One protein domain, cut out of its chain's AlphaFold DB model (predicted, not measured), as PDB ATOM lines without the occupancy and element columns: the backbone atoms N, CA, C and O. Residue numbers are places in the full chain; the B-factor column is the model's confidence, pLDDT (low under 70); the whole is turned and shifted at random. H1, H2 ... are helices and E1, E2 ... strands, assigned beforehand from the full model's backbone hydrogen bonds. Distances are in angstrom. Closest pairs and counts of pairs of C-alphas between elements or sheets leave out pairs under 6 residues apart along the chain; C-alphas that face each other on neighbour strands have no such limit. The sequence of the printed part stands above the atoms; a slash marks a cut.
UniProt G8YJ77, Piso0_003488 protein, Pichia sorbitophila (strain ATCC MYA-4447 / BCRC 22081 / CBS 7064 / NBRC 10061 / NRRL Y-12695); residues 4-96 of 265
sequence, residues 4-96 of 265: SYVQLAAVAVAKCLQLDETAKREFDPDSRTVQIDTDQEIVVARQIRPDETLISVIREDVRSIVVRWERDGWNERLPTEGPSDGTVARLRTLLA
ATOM      1  N   SER A   4     173.088 210.754 290.559       68.44
ATOM      2  CA  SER A   4     171.897 210.096 291.085       68.44
ATOM      3  C   SER A   4     171.046 209.366 290.032       68.44
ATOM      4  O   SER A   4     170.556 208.275 290.311       68.44
ATOM      5  N   TYR A   5     170.887 209.889 288.808       69.31
ATOM      6  CA  TYR A   5     169.959 209.288 287.827       69.31
ATOM      7  C   TYR A   5     170.480 208.000 287.183       69.31
ATOM      8  O   TYR A   5     169.713 207.059 287.003       69.31
ATOM      9  N   VAL A   6     171.774 207.921 286.860       73.06
ATOM     10  CA  VAL A   6     172.359 206.707 286.255       73.06
ATOM     11  C   VAL A   6     172.384 205.564 287.262       73.06
ATOM     12  O   VAL A   6     172.003 204.444 286.933       73.06
ATOM     13  N   GLN A   7     172.764 205.860 288.506       71.19
ATOM     14  CA  GLN A   7     172.747 204.883 289.591       71.19
ATOM     15  C   GLN A   7     171.321 204.414 289.893       71.19
ATOM     16  O   GLN A   7     171.097 203.213 290.021       71.19
ATOM     17  N   LEU A   8     170.338 205.324 289.927       72.31
ATOM     18  CA  LEU A   8     168.932 204.951 290.102       72.31
ATOM     19  C   LEU A   8     168.447 204.051 288.962       72.31
ATOM     20  O   LEU A   8     167.828 203.025 289.230       72.31
ATOM     21  N   ALA A   9     168.748 204.406 287.711       71.00
ATOM     22  CA  ALA A   9     168.387 203.611 286.543       71.00
ATOM     23  C   ALA A   9     168.969 202.200 286.635       71.00
ATOM     24  O   ALA A   9     168.250 201.219 286.481       71.00
ATOM     25  N   ALA A  10     170.257 202.101 286.956       70.62
ATOM     26  CA  ALA A  10     170.952 200.832 287.084       70.62
ATOM     27  C   ALA A  10     170.367 199.970 288.218       70.62
ATOM     28  O   ALA A  10     170.096 198.789 288.018       70.62
ATOM     29  N   VAL A  11     170.079 200.561 289.384       74.25
ATOM     30  CA  VAL A  11     169.443 199.860 290.514       74.25
ATOM     31  C   VAL A  11     168.008 199.443 290.184       74.25
ATOM     32  O   VAL A  11     167.595 198.338 290.532       74.25
ATOM     33  N   ALA A  12     167.240 200.295 289.504       73.94
ATOM     34  CA  ALA A  12     165.878 199.984 289.083       73.94
ATOM     35  C   ALA A  12     165.862 198.817 288.098       73.94
ATOM     36  O   ALA A  12     165.063 197.896 288.262       73.94
ATOM     37  N   VAL A  13     166.776 198.814 287.127       73.38
ATOM     38  CA  VAL A  13     166.918 197.718 286.166       73.38
ATOM     39  C   VAL A  13     167.372 196.439 286.867       73.38
ATOM     40  O   VAL A  13     166.758 195.398 286.649       73.38
ATOM     41  N   ALA A  14     168.341 196.509 287.783       72.31
ATOM     42  CA  ALA A  14     168.760 195.347 288.567       72.31
ATOM     43  C   ALA A  14     167.598 194.730 289.361       72.31
ATOM     44  O   ALA A  14     167.383 193.519 289.305       72.31
ATOM     45  N   LYS A  15     166.776 195.564 290.018       75.69
ATOM     46  CA  LYS A  15     165.557 195.108 290.707       75.69
ATOM     47  C   LYS A  15     164.506 194.542 289.744       75.69
ATOM     48  O   LYS A  15     163.853 193.553 290.073       75.69
ATOM     49  N   CYS A  16     164.324 195.133 288.558       70.50
ATOM     50  CA  CYS A  16     163.385 194.620 287.545       70.50
ATOM     51  C   CYS A  16     163.717 193.196 287.131       70.50
ATOM     52  O   CYS A  16     162.813 192.361 287.004       70.50
ATOM     53  N   LEU A  17     165.008 192.967 286.918       70.25
ATOM     54  CA  LEU A  17     165.584 191.733 286.420       70.25
ATOM     55  C   LEU A  17     165.797 190.689 287.524       70.25
ATOM     56  O   LEU A  17     166.230 189.588 287.218       70.25
ATOM     57  N   GLN A  18     165.453 191.014 288.782       74.12
ATOM     58  CA  GLN A  18     165.695 190.156 289.950       74.12
ATOM     59  C   GLN A  18     167.158 189.697 290.034       74.12
ATOM     60  O   GLN A  18     167.432 188.586 290.473       74.12
ATOM     61  N   LEU A  19     168.091 190.547 289.590       68.38
ATOM     62  CA  LEU A  19     169.510 190.221 289.653       68.38
ATOM     63  C   LEU A  19     169.905 190.138 291.126       68.38
ATOM     64  O   LEU A  19     169.607 191.056 291.898       68.38
ATOM     65  N   ASP A  20     170.552 189.033 291.493       63.12
ATOM     66  CA  ASP A  20     171.055 188.816 292.845       63.12
ATOM     67  C   ASP A  20     171.948 189.990 293.278       63.12
ATOM     68  O   ASP A  20     172.684 190.583 292.481       63.12
ATOM     69  N   GLU A  21     171.923 190.319 294.573       60.28
ATOM     70  CA  GLU A  21     172.754 191.385 295.157       60.28
ATOM     71  C   GLU A  21     174.267 191.140 294.992       60.28
ATOM     72  O   GLU A  21     175.071 192.036 295.246       60.28
ATOM     73  N   THR A  22     174.658 189.951 294.533       59.75
ATOM     74  CA  THR A  22     176.033 189.545 294.226       59.75
ATOM     75  C   THR A  22     176.555 190.079 292.890       59.75
ATOM     76  O   THR A  22     177.755 189.964 292.630       59.75
ATOM     77  N   ALA A  23     175.697 190.675 292.053       68.38
ATOM     78  CA  ALA A  23     176.091 191.233 290.764       68.38
ATOM     79  C   ALA A  23     177.203 192.281 290.920       68.38
ATOM     80  O   ALA A  23     177.084 193.238 291.697       68.38
ATOM     81  N   LYS A  24     178.286 192.129 290.149       76.94
ATOM     82  CA  LYS A  24     179.381 193.101 290.152       76.94
ATOM     83  C   LYS A  24     178.889 194.387 289.502       76.94
ATOM     84  O   LYS A  24     178.460 194.395 288.351       76.94
ATOM     85  N   ARG A  25     178.942 195.475 290.269       77.38
ATOM     86  CA  ARG A  25     178.596 196.818 289.807       77.38
ATOM     87  C   ARG A  25     179.879 197.589 289.588       77.38
ATOM     88  O   ARG A  25     180.591 197.879 290.547       77.38
ATOM     89  N   GLU A  26     180.146 197.926 288.339       80.81
ATOM     90  CA  GLU A  26     181.241 198.808 287.976       80.81
ATOM     91  C   GLU A  26     180.652 200.160 287.585       80.81
ATOM     92  O   GLU A  26     179.793 200.263 286.704       80.81
ATOM     93  N   PHE A  27     181.062 201.196 288.312       80.56
ATOM     94  CA  PHE A  27     180.685 202.567 288.014       80.56
ATOM     95  C   PHE A  27     181.910 203.306 287.513       80.56
ATOM     96  O   PHE A  27     182.884 203.461 288.247       80.56
ATOM     97  N   ASP A  28     181.819 203.786 286.281       80.12
ATOM     98  CA  ASP A  28     182.807 204.676 285.704       80.12
ATOM     99  C   ASP A  28     182.286 206.124 285.804       80.12
ATOM    100  O   ASP A  28     181.349 206.505 285.079       80.12
ATOM    101  N   PRO A  29     182.847 206.939 286.719       74.38
ATOM    102  CA  PRO A  29     182.408 208.313 286.925       74.38
ATOM    103  C   PRO A  29     182.723 209.217 285.728       74.38
ATOM    104  O   PRO A  29     181.969 210.164 285.478       74.38
ATOM    105  N   ASP A  30     183.780 208.921 284.971       76.38
ATOM    106  CA  ASP A  30     184.241 209.758 283.863       76.38
ATOM    107  C   ASP A  30     183.335 209.583 282.643       76.38
ATOM    108  O   ASP A  30     182.956 210.559 281.988       76.38
ATOM    109  N   SER A  31     182.906 208.347 282.376       75.88
ATOM    110  CA  SER A  31     181.974 208.055 281.281       75.88
ATOM    111  C   SER A  31     180.496 208.144 281.671       75.88
ATOM    112  O   SER A  31     179.634 208.074 280.788       75.88
ATOM    113  N   ARG A  32     180.186 208.322 282.966       85.00
ATOM    114  CA  ARG A  32     178.820 208.280 283.530       85.00
ATOM    115  C   ARG A  32     178.066 207.023 283.106       85.00
ATOM    116  O   ARG A  32     176.884 207.073 282.736       85.00
ATOM    117  N   THR A  33     178.780 205.909 283.150       84.25
ATOM    118  CA  THR A  33     178.280 204.596 282.770       84.25
ATOM    119  C   THR A  33     178.252 203.712 284.006       84.25
ATOM    120  O   THR A  33     179.197 203.685 284.792       84.25
ATOM    121  N   VAL A  34     177.151 202.995 284.188       86.25
ATOM    122  CA  VAL A  34     177.065 201.893 285.143       86.25
ATOM    123  C   VAL A  34     176.933 200.616 284.339       86.25
ATOM    124  O   VAL A  34     176.005 200.482 283.536       86.25
ATOM    125  N   GLN A  35     177.845 199.685 284.578       87.38
ATOM    126  CA  GLN A  35     177.753 198.331 284.069       87.38
ATOM    127  C   GLN A  35     177.424 197.391 285.227       87.38
ATOM    128  O   GLN A  35     178.046 197.430 286.290       87.38
ATOM    129  N   ILE A  36     176.405 196.567 285.016       85.12
ATOM    130  CA  ILE A  36     176.037 195.480 285.912       85.12
ATOM    131  C   ILE A  36     176.235 194.202 285.122       85.12
ATOM    132  O   ILE A  36     175.558 193.985 284.116       85.12
ATOM    133  N   ASP A  37     177.187 193.401 285.573       85.06
ATOM    134  CA  ASP A  37     177.507 192.117 284.968       85.06
ATOM    135  C   ASP A  37     176.940 190.993 285.834       85.06
ATOM    136  O   ASP A  37     177.104 190.988 287.063       85.06
ATOM    137  N   THR A  38     176.236 190.071 285.190       82.12
ATOM    138  CA  THR A  38     175.634 188.893 285.812       82.12
ATOM    139  C   THR A  38     175.856 187.683 284.928       82.12
ATOM    140  O   THR A  38     176.045 187.818 283.723       82.12
ATOM    141  N   ASP A  39     175.758 186.488 285.507       81.25
ATOM    142  CA  ASP A  39     176.070 185.233 284.813       81.25
ATOM    143  C   ASP A  39     175.248 185.000 283.528       81.25
ATOM    144  O   ASP A  39     175.620 184.177 282.695       81.25
ATOM    145  N   GLN A  40     174.121 185.702 283.365       82.12
ATOM    146  CA  GLN A  40     173.201 185.553 282.236       82.12
ATOM    147  C   GLN A  40     173.039 186.830 281.394       82.12
ATOM    148  O   GLN A  40     172.553 186.751 280.264       82.12
ATOM    149  N   GLU A  41     173.380 188.007 281.928       85.38
ATOM    150  CA  GLU A  41     172.984 189.295 281.344       85.38
ATOM    151  C   GLU A  41     173.966 190.408 281.697       85.38
ATOM    152  O   GLU A  41     174.370 190.553 282.852       85.38
ATOM    153  N   ILE A  42     174.252 191.271 280.725       86.38
ATOM    154  CA  ILE A  42     175.009 192.502 280.943       86.38
ATOM    155  C   ILE A  42     174.062 193.681 280.764       86.38
ATOM    156  O   ILE A  42     173.470 193.878 279.700       86.38
ATOM    157  N   VAL A  43     173.929 194.496 281.804       86.69
ATOM    158  CA  VAL A  43     173.157 195.737 281.759       86.69
ATOM    159  C   VAL A  43     174.117 196.911 281.747       86.69
ATOM    160  O   VAL A  43     174.915 197.086 282.664       86.69
ATOM    161  N   VAL A  44     173.992 197.758 280.732       88.62
ATOM    162  CA  VAL A  44     174.761 198.992 280.595       88.62
ATOM    163  C   VAL A  44     173.799 200.169 280.638       88.62
ATOM    164  O   VAL A  44     172.987 200.354 279.731       88.62
ATOM    165  N   ALA A  45     173.892 200.982 281.684       88.81
ATOM    166  CA  ALA A  45     173.173 202.243 281.795       88.81
ATOM    167  C   ALA A  45     174.146 203.401 281.556       88.81
ATOM    168  O   ALA A  45     175.107 203.570 282.304       88.81
ATOM    169  N   ARG A  46     173.896 204.216 280.532       89.19
ATOM    170  CA  ARG A  46     174.741 205.356 280.163       89.19
ATOM    171  C   ARG A  46     173.927 206.635 280.102       89.19
ATOM    172  O   ARG A  46     172.903 206.694 279.419       89.19
ATOM    173  N   GLN A  47     174.405 207.685 280.761       89.00
ATOM    174  CA  GLN A  47     173.805 209.006 280.598       89.00
ATOM    175  C   GLN A  47     174.146 209.577 279.218       89.00
ATOM    176  O   GLN A  47     175.319 209.780 278.908       89.00
ATOM    177  N   ILE A  48     173.132 209.864 278.401       89.88
ATOM    178  CA  ILE A  48     173.321 210.597 277.138       89.88
ATOM    179  C   ILE A  48     173.145 212.096 277.392       89.88
ATOM    180  O   ILE A  48     173.920 212.913 276.893       89.88
ATOM    181  N   ARG A  49     172.133 212.462 278.183       88.00
ATOM    182  CA  ARG A  49     171.815 213.845 278.562       88.00
ATOM    183  C   ARG A  49     171.452 213.917 280.043       88.00
ATOM    184  O   ARG A  49     171.172 212.879 280.639       88.00
ATOM    185  N   PRO A  50     171.436 215.109 280.664       83.38
ATOM    186  CA  PRO A  50     171.045 215.249 282.068       83.38
ATOM    187  C   PRO A  50     169.706 214.573 282.409       83.38
ATOM    188  O   PRO A  50     169.579 214.001 283.489       83.38
ATOM    189  N   ASP A  51     168.766 214.577 281.467       83.38
ATOM    190  CA  ASP A  51     167.405 214.041 281.544       83.38
ATOM    191  C   ASP A  51     167.185 212.760 280.713       83.38
ATOM    192  O   ASP A  51     166.078 212.217 280.717       83.38
ATOM    193  N   GLU A  52     168.216 212.244 280.028       87.38
ATOM    194  CA  GLU A  52     168.118 211.052 279.173       87.38
ATOM    195  C   GLU A  52     169.179 210.001 279.527       87.38
ATOM    196  O   GLU A  52     170.391 210.251 279.454       87.38
ATOM    197  N   THR A  53     168.723 208.784 279.824       87.50
ATOM    198  CA  THR A  53     169.589 207.624 280.075       87.50
ATOM    199  C   THR A  53     169.303 206.530 279.056       87.50
ATOM    200  O   THR A  53     168.159 206.115 278.878       87.50
ATOM    201  N   LEU A  54     170.351 206.038 278.401       89.25
ATOM    202  CA  LEU A  54     170.301 204.824 277.597       89.25
ATOM    203  C   LEU A  54     170.503 203.622 278.505       89.25
ATOM    204  O   LEU A  54     171.488 203.564 279.235       89.25
ATOM    205  N   ILE A  55     169.597 202.663 278.427       89.81
ATOM    206  CA  ILE A  55     169.702 201.388 279.122       89.81
ATOM    207  C   ILE A  55     169.776 200.317 278.048       89.81
ATOM    208  O   ILE A  55     168.817 200.111 277.303       89.81
ATOM    209  N   SER A  56     170.916 199.649 277.971       89.00
ATOM    210  CA  SER A  56     171.136 198.497 277.111       89.00
ATOM    211  C   SER A  56     171.175 197.238 277.964       89.00
ATOM    212  O   SER A  56     171.920 197.175 278.937       89.00
ATOM    213  N   VAL A  57     170.380 196.243 277.600       87.50
ATOM    214  CA  VAL A  57     170.379 194.906 278.191       87.50
ATOM    215  C   VAL A  57     170.882 193.948 277.122       87.50
ATOM    216  O   VAL A  57     170.314 193.873 276.031       87.50
ATOM    217  N   ILE A  58     171.976 193.264 277.425       87.81
ATOM    218  CA  ILE A  58     172.668 192.333 276.542       87.81
ATOM    219  C   ILE A  58     172.489 190.941 277.145       87.81
ATOM    220  O   ILE A  58     172.982 190.676 278.240       87.81
ATOM    221  N   ARG A  59     171.759 190.075 276.444       86.56
ATOM    222  CA  ARG A  59     171.622 188.647 276.768       86.56
ATOM    223  C   ARG A  59     172.043 187.825 275.545       86.56
ATOM    224  O   ARG A  59     173.171 187.949 275.085       86.56
ATOM    225  N   GLU A  60     171.115 187.056 274.972       86.25
ATOM    226  CA  GLU A  60     171.217 186.464 273.631       86.25
ATOM    227  C   GLU A  60     170.961 187.505 272.526       86.25
ATOM    228  O   GLU A  60     171.521 187.420 271.435       86.25
ATOM    229  N   ASP A  61     170.130 188.507 272.820       84.69
ATOM    230  CA  ASP A  61     169.862 189.675 271.990       84.69
ATOM    231  C   ASP A  61     170.285 190.969 272.705       84.69
ATOM    232  O   ASP A  61     170.377 191.040 273.934       84.69
ATOM    233  N   VAL A  62     170.570 192.012 271.918       87.31
ATOM    234  CA  VAL A  62     170.854 193.354 272.443       87.31
ATOM    235  C   VAL A  62     169.582 194.182 272.360       87.31
ATOM    236  O   VAL A  62     169.056 194.425 271.270       87.31
ATOM    237  N   ARG A  63     169.100 194.652 273.510       86.50
ATOM    238  CA  ARG A  63     167.954 195.560 273.601       86.50
ATOM    239  C   ARG A  63     168.382 196.863 274.224       86.50
ATOM    240  O   ARG A  63     168.958 196.869 275.303       86.50
ATOM    241  N   SER A  64     168.038 197.965 273.578       88.81
ATOM    242  CA  SER A  64     168.354 199.296 274.074       88.81
ATOM    243  C   SER A  64     167.087 200.125 274.169       88.81
ATOM    244  O   SER A  64     166.321 200.216 273.211       88.81
ATOM    245  N   ILE A  65     166.876 200.741 275.326       87.06
ATOM    246  CA  ILE A  65     165.794 201.690 275.566       87.06
ATOM    247  C   ILE A  65     166.385 203.024 276.008       87.06
ATOM    248  O   ILE A  65     167.332 203.074 276.792       87.06
ATOM    249  N   VAL A  66     165.829 204.117 275.498       87.81
ATOM    250  CA  VAL A  66     166.158 205.468 275.959       87.81
ATOM    251  C   VAL A  66     165.051 205.906 276.901       87.81
ATOM    252  O   VAL A  66     163.890 205.962 276.501       87.81
ATOM    253  N   VAL A  67     165.411 206.205 278.145       83.62
ATOM    254  CA  VAL A  67     164.486 206.683 279.175       83.62
ATOM    255  C   VAL A  67     164.649 208.189 279.317       83.62
ATOM    256  O   VAL A  67     165.763 208.662 279.561       83.62
ATOM    257  N   ARG A  68     163.548 208.936 279.175       86.75
ATOM    258  CA  ARG A  68     163.510 210.388 279.382       86.75
ATOM    259  C   ARG A  68     162.808 210.702 280.694       86.75
ATOM    260  O   ARG A  68     161.580 210.708 280.761       86.75
ATOM    261  N   TRP A  69     163.582 210.979 281.737       79.50
ATOM    262  CA  TRP A  69     163.074 211.031 283.112       79.50
ATOM    263  C   TRP A  69     161.963 212.073 283.294       79.50
ATOM    264  O   TRP A  69     160.876 211.750 283.765       79.50
ATOM    265  N   GLU A  70     162.185 213.306 282.838       79.31
ATOM    266  CA  GLU A  70     161.200 214.383 283.000       79.31
ATOM    267  C   GLU A  70     160.008 214.237 282.044       79.31
ATOM    268  O   GLU A  70     158.849 214.402 282.434       79.31
ATOM    269  N   ARG A  71     160.277 213.896 280.777       74.81
ATOM    270  CA  ARG A  71     159.258 213.867 279.716       74.81
ATOM    271  C   ARG A  71     158.284 212.704 279.861       74.81
ATOM    272  O   ARG A  71     157.094 212.880 279.610       74.81
ATOM    273  N   ASP A  72     158.771 211.539 280.274       69.81
ATOM    274  CA  ASP A  72     157.943 210.338 280.405       69.81
ATOM    275  C   ASP A  72     157.223 210.290 281.772       69.81
ATOM    276  O   ASP A  72     156.634 209.275 282.155       69.81
ATOM    277  N   GLY A  73     157.258 211.400 282.524       63.69
ATOM    278  CA  GLY A  73     156.572 211.548 283.803       63.69
ATOM    279  C   GLY A  73     157.198 210.726 284.927       63.69
ATOM    280  O   GLY A  73     156.498 210.374 285.878       63.69
ATOM    281  N   TRP A  74     158.498 210.426 284.848       66.75
ATOM    282  CA  TRP A  74     159.277 209.822 285.935       66.75
ATOM    283  C   TRP A  74     159.726 210.939 286.880       66.75
ATOM    284  O   TRP A  74     160.900 211.094 287.194       66.75
ATOM    285  N   ASN A  75     158.765 211.746 287.340       59.22
ATOM    286  CA  ASN A  75     158.980 212.834 288.294       59.22
ATOM    287  C   ASN A  75     159.155 212.299 289.724       59.22
ATOM    288  O   ASN A  75     158.689 212.900 290.693       59.22
ATOM    289  N   GLU A  76     159.800 211.144 289.870       56.94
ATOM    290  CA  GLU A  76     160.229 210.677 291.174       56.94
ATOM    291  C   GLU A  76     161.471 211.478 291.534       56.94
ATOM    292  O   GLU A  76     162.540 211.317 290.944       56.94
ATOM    293  N   ARG A  77     161.323 212.379 292.513       55.47
ATOM    294  CA  ARG A  77     162.486 212.874 293.248       55.47
ATOM    295  C   ARG A  77     163.226 211.640 293.719       55.47
ATOM    296  O   ARG A  77     162.655 210.899 294.512       55.47
ATOM    297  N   LEU A  78     164.432 211.440 293.189       52.28
ATOM    298  CA  LEU A  78     165.352 210.361 293.539       52.28
ATOM    299  C   LEU A  78     165.196 210.015 295.017       52.28
ATOM    300  O   LEU A  78     165.649 210.797 295.863       52.28
ATOM    301  N   PRO A  79     164.504 208.915 295.349       49.69
ATOM    302  CA  PRO A  79     164.323 208.584 296.739       49.69
ATOM    303  C   PRO A  79     165.699 208.196 297.261       49.69
ATOM    304  O   PRO A  79     166.395 207.380 296.654       49.69
ATOM    305  N   THR A  80     166.084 208.741 298.410       54.34
ATOM    306  CA  THR A  80     167.235 208.244 299.178       54.34
ATOM    307  C   THR A  80     167.112 206.746 299.498       54.34
ATOM    308  O   THR A  80     168.106 206.112 299.826       54.34
ATOM    309  N   GLU A  81     165.908 206.178 299.362       57.88
ATOM    310  CA  GLU A  81     165.554 204.785 299.660       57.88
ATOM    311  C   GLU A  81     165.486 203.869 298.414       57.88
ATOM    312  O   GLU A  81     165.184 202.680 298.526       57.88
ATOM    313  N   GLY A  82     165.823 204.381 297.222       65.31
ATOM    314  CA  GLY A  82     165.872 203.605 295.975       65.31
ATOM    315  C   GLY A  82     164.626 203.737 295.082       65.31
ATOM    316  O   GLY A  82     163.743 204.542 295.357       65.31
ATOM    317  N   PRO A  83     164.558 202.996 293.960       72.44
ATOM    318  CA  PRO A  83     163.495 203.151 292.961       72.44
ATOM    319  C   PRO A  83     162.153 202.608 293.465       72.44
ATOM    320  O   PRO A  83     162.126 201.575 294.138       72.44
ATOM    321  N   SER A  84     161.050 203.271 293.102       77.81
ATOM    322  CA  SER A  84     159.701 202.821 293.454       77.81
ATOM    323  C   SER A  84     159.290 201.545 292.709       77.81
ATOM    324  O   SER A  84     159.759 201.259 291.602       77.81
ATOM    325  N   ASP A  85     158.332 200.807 293.272       78.62
ATOM    326  CA  ASP A  85     157.749 199.626 292.625       78.62
ATOM    327  C   ASP A  85     157.077 199.959 291.279       78.62
ATOM    328  O   ASP A  85     157.065 199.138 290.360       78.62
ATOM    329  N   GLY A  86     156.556 201.182 291.126       79.62
ATOM    330  CA  GLY A  86     155.951 201.653 289.878       79.62
ATOM    331  C   GLY A  86     156.978 201.837 288.758       79.62
ATOM    332  O   GLY A  86     156.752 201.403 287.625       79.62
ATOM    333  N   THR A  87     158.130 202.422 289.089       75.38
ATOM    334  CA  THR A  87     159.297 202.575 288.206       75.38
ATOM    335  C   THR A  87     159.799 201.206 287.738       75.38
ATOM    336  O   THR A  87     160.013 200.989 286.541       75.38
ATOM    337  N   VAL A  88     159.888 200.243 288.661       78.50
ATOM    338  CA  VAL A  88     160.281 198.857 288.364       78.50
ATOM    339  C   VAL A  88     159.260 198.167 287.446       78.50
ATOM    340  O   VAL A  88     159.627 197.560 286.439       78.50
ATOM    341  N   ALA A  89     157.960 198.291 287.717       79.31
ATOM    342  CA  ALA A  89     156.919 197.683 286.883       79.31
ATOM    343  C   ALA A  89     156.905 198.237 285.444       79.31
ATOM    344  O   ALA A  89     156.731 197.482 284.478       79.31
ATOM    345  N   ARG A  90     157.130 199.546 285.277       79.62
ATOM    346  CA  ARG A  90     157.226 200.190 283.957       79.62
ATOM    347  C   ARG A  90     158.442 199.716 283.175       79.62
ATOM    348  O   ARG A  90     158.290 199.315 282.024       79.62
ATOM    349  N   LEU A  91     159.622 199.706 283.797       78.00
ATOM    350  CA  LEU A  91     160.839 199.185 283.168       78.00
ATOM    351  C   LEU A  91     160.674 197.718 282.772       78.00
ATOM    352  O   LEU A  91     161.009 197.357 281.648       78.00
ATOM    353  N   ARG A  92     160.077 196.886 283.633       79.88
ATOM    354  CA  ARG A  92     159.771 195.489 283.295       79.88
ATOM    355  C   ARG A  92     158.855 195.379 282.075       79.88
ATOM    356  O   ARG A  92     159.073 194.507 281.247       79.88
ATOM    357  N   THR A  93     157.869 196.262 281.935       81.81
ATOM    358  CA  THR A  93     156.973 196.282 280.764       81.81
ATOM    359  C   THR A  93     157.711 196.694 279.487       81.81
ATOM    360  O   THR A  93     157.464 196.120 278.432       81.81
ATOM    361  N   LEU A  94     158.633 197.657 279.579       78.44
ATOM    362  CA  LEU A  94     159.442 198.120 278.443       78.44
ATOM    363  C   LEU A  94     160.511 197.103 278.020       78.44
ATOM    364  O   LEU A  94     160.821 196.997 276.837       78.44
ATOM    365  N   LEU A  95     161.075 196.374 278.983       76.62
ATOM    366  CA  LEU A  95     162.113 195.364 278.763       76.62
ATOM    367  C   LEU A  95     161.545 193.975 278.459       76.62
ATOM    368  O   LEU A  95     162.275 193.118 277.948       76.62
ATOM    369  N   ALA A  96     160.262 193.739 278.759       77.44
ATOM    370  CA  ALA A  96     159.593 192.491 278.432       77.44
ATOM    371  C   ALA A  96     159.782 192.199 276.937       77.44
ATOM    372  O   ALA A  96     159.666 193.115 276.118       77.44
TER     373      ALA A  96
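This is residues 4 to 96 of the 265 residues of the protein "Piso0_003488 protein" of Pichia sorbitophila (strain ATCC MYA-4447 / BCRC 22081 / CBS 7064 / NBRC 10061 / NRRL Y-12695) (UniProt G8YJ77). A twisted sheet of five strands has H1 packed over one face, along E3, while its other face is bare; H2 crosses near the end of H1 and only grazes the sheet at E5. The 93 printed residues hold H1, E1, E2, E3, E4, E5 and H2 in chain order. The sheet, order E1 - E2 - E3 - E4 - E5, is all antiparallel, and the class is mixed, helices and strands. The whole is compact, with a radius of gyration of the C-alphas of 12.2 A and spans of 33 by 30 by 25 A.

Find C-alpha 4 at (171.897, 210.096, 291.085); from there H1, residues 4 to 16, runs 18.0 A. Next come E1, residues 24 to 28, 12.9 A, and E2, residues 33 to 37, 12.7 A. E3, residues 42 to 49, runs 21.7 A; E4, residues 52 to 58, 19.4 A; E5, residues 62 to 68, 19.8 A. H2, residues 85 to 95, runs 15.1 A to C-alpha 95 at (162.113, 195.364, 278.763).

The strands form a meander, each the antiparallel neighbour of the one before. Look for N 26 and O 35, 3.0 A, in E1 and E2; N 34 and O 45, 2.8 A, in E2 and E3; N 44 and O 56, 2.8 A, in E3 and E4; N 55 and O 65, 2.8 A, in E4 and E5. H1 is on the sheet, over E3, at a height over the sheet of 8.2 A; the C-alphas of Ala 10 and Ala 45, their closest, are 5.9 A apart. It runs only just along the strands, at 29.6 degrees to E3 on the local plane. With residues 12 to 16 alone H1 touches H2, about perpendicular at 75 degrees; their closest C-alphas, of Cys 16 and Val 88, are 5.3 A apart. H2 only grazes the sheet, with residues 91 to 95. In H1 and H2 every O i to N i+4 pair is within hydrogen-bond range.

The two C-alphas farthest apart, of Glu 60 and Arg 77, are 34.0 A apart. The printed part has no cut; the link from E5 to H2, residues 69 to 84, is long. Look for pLDDT under 70 at residues 4 to 5, 19 to 23 and 72 to 82.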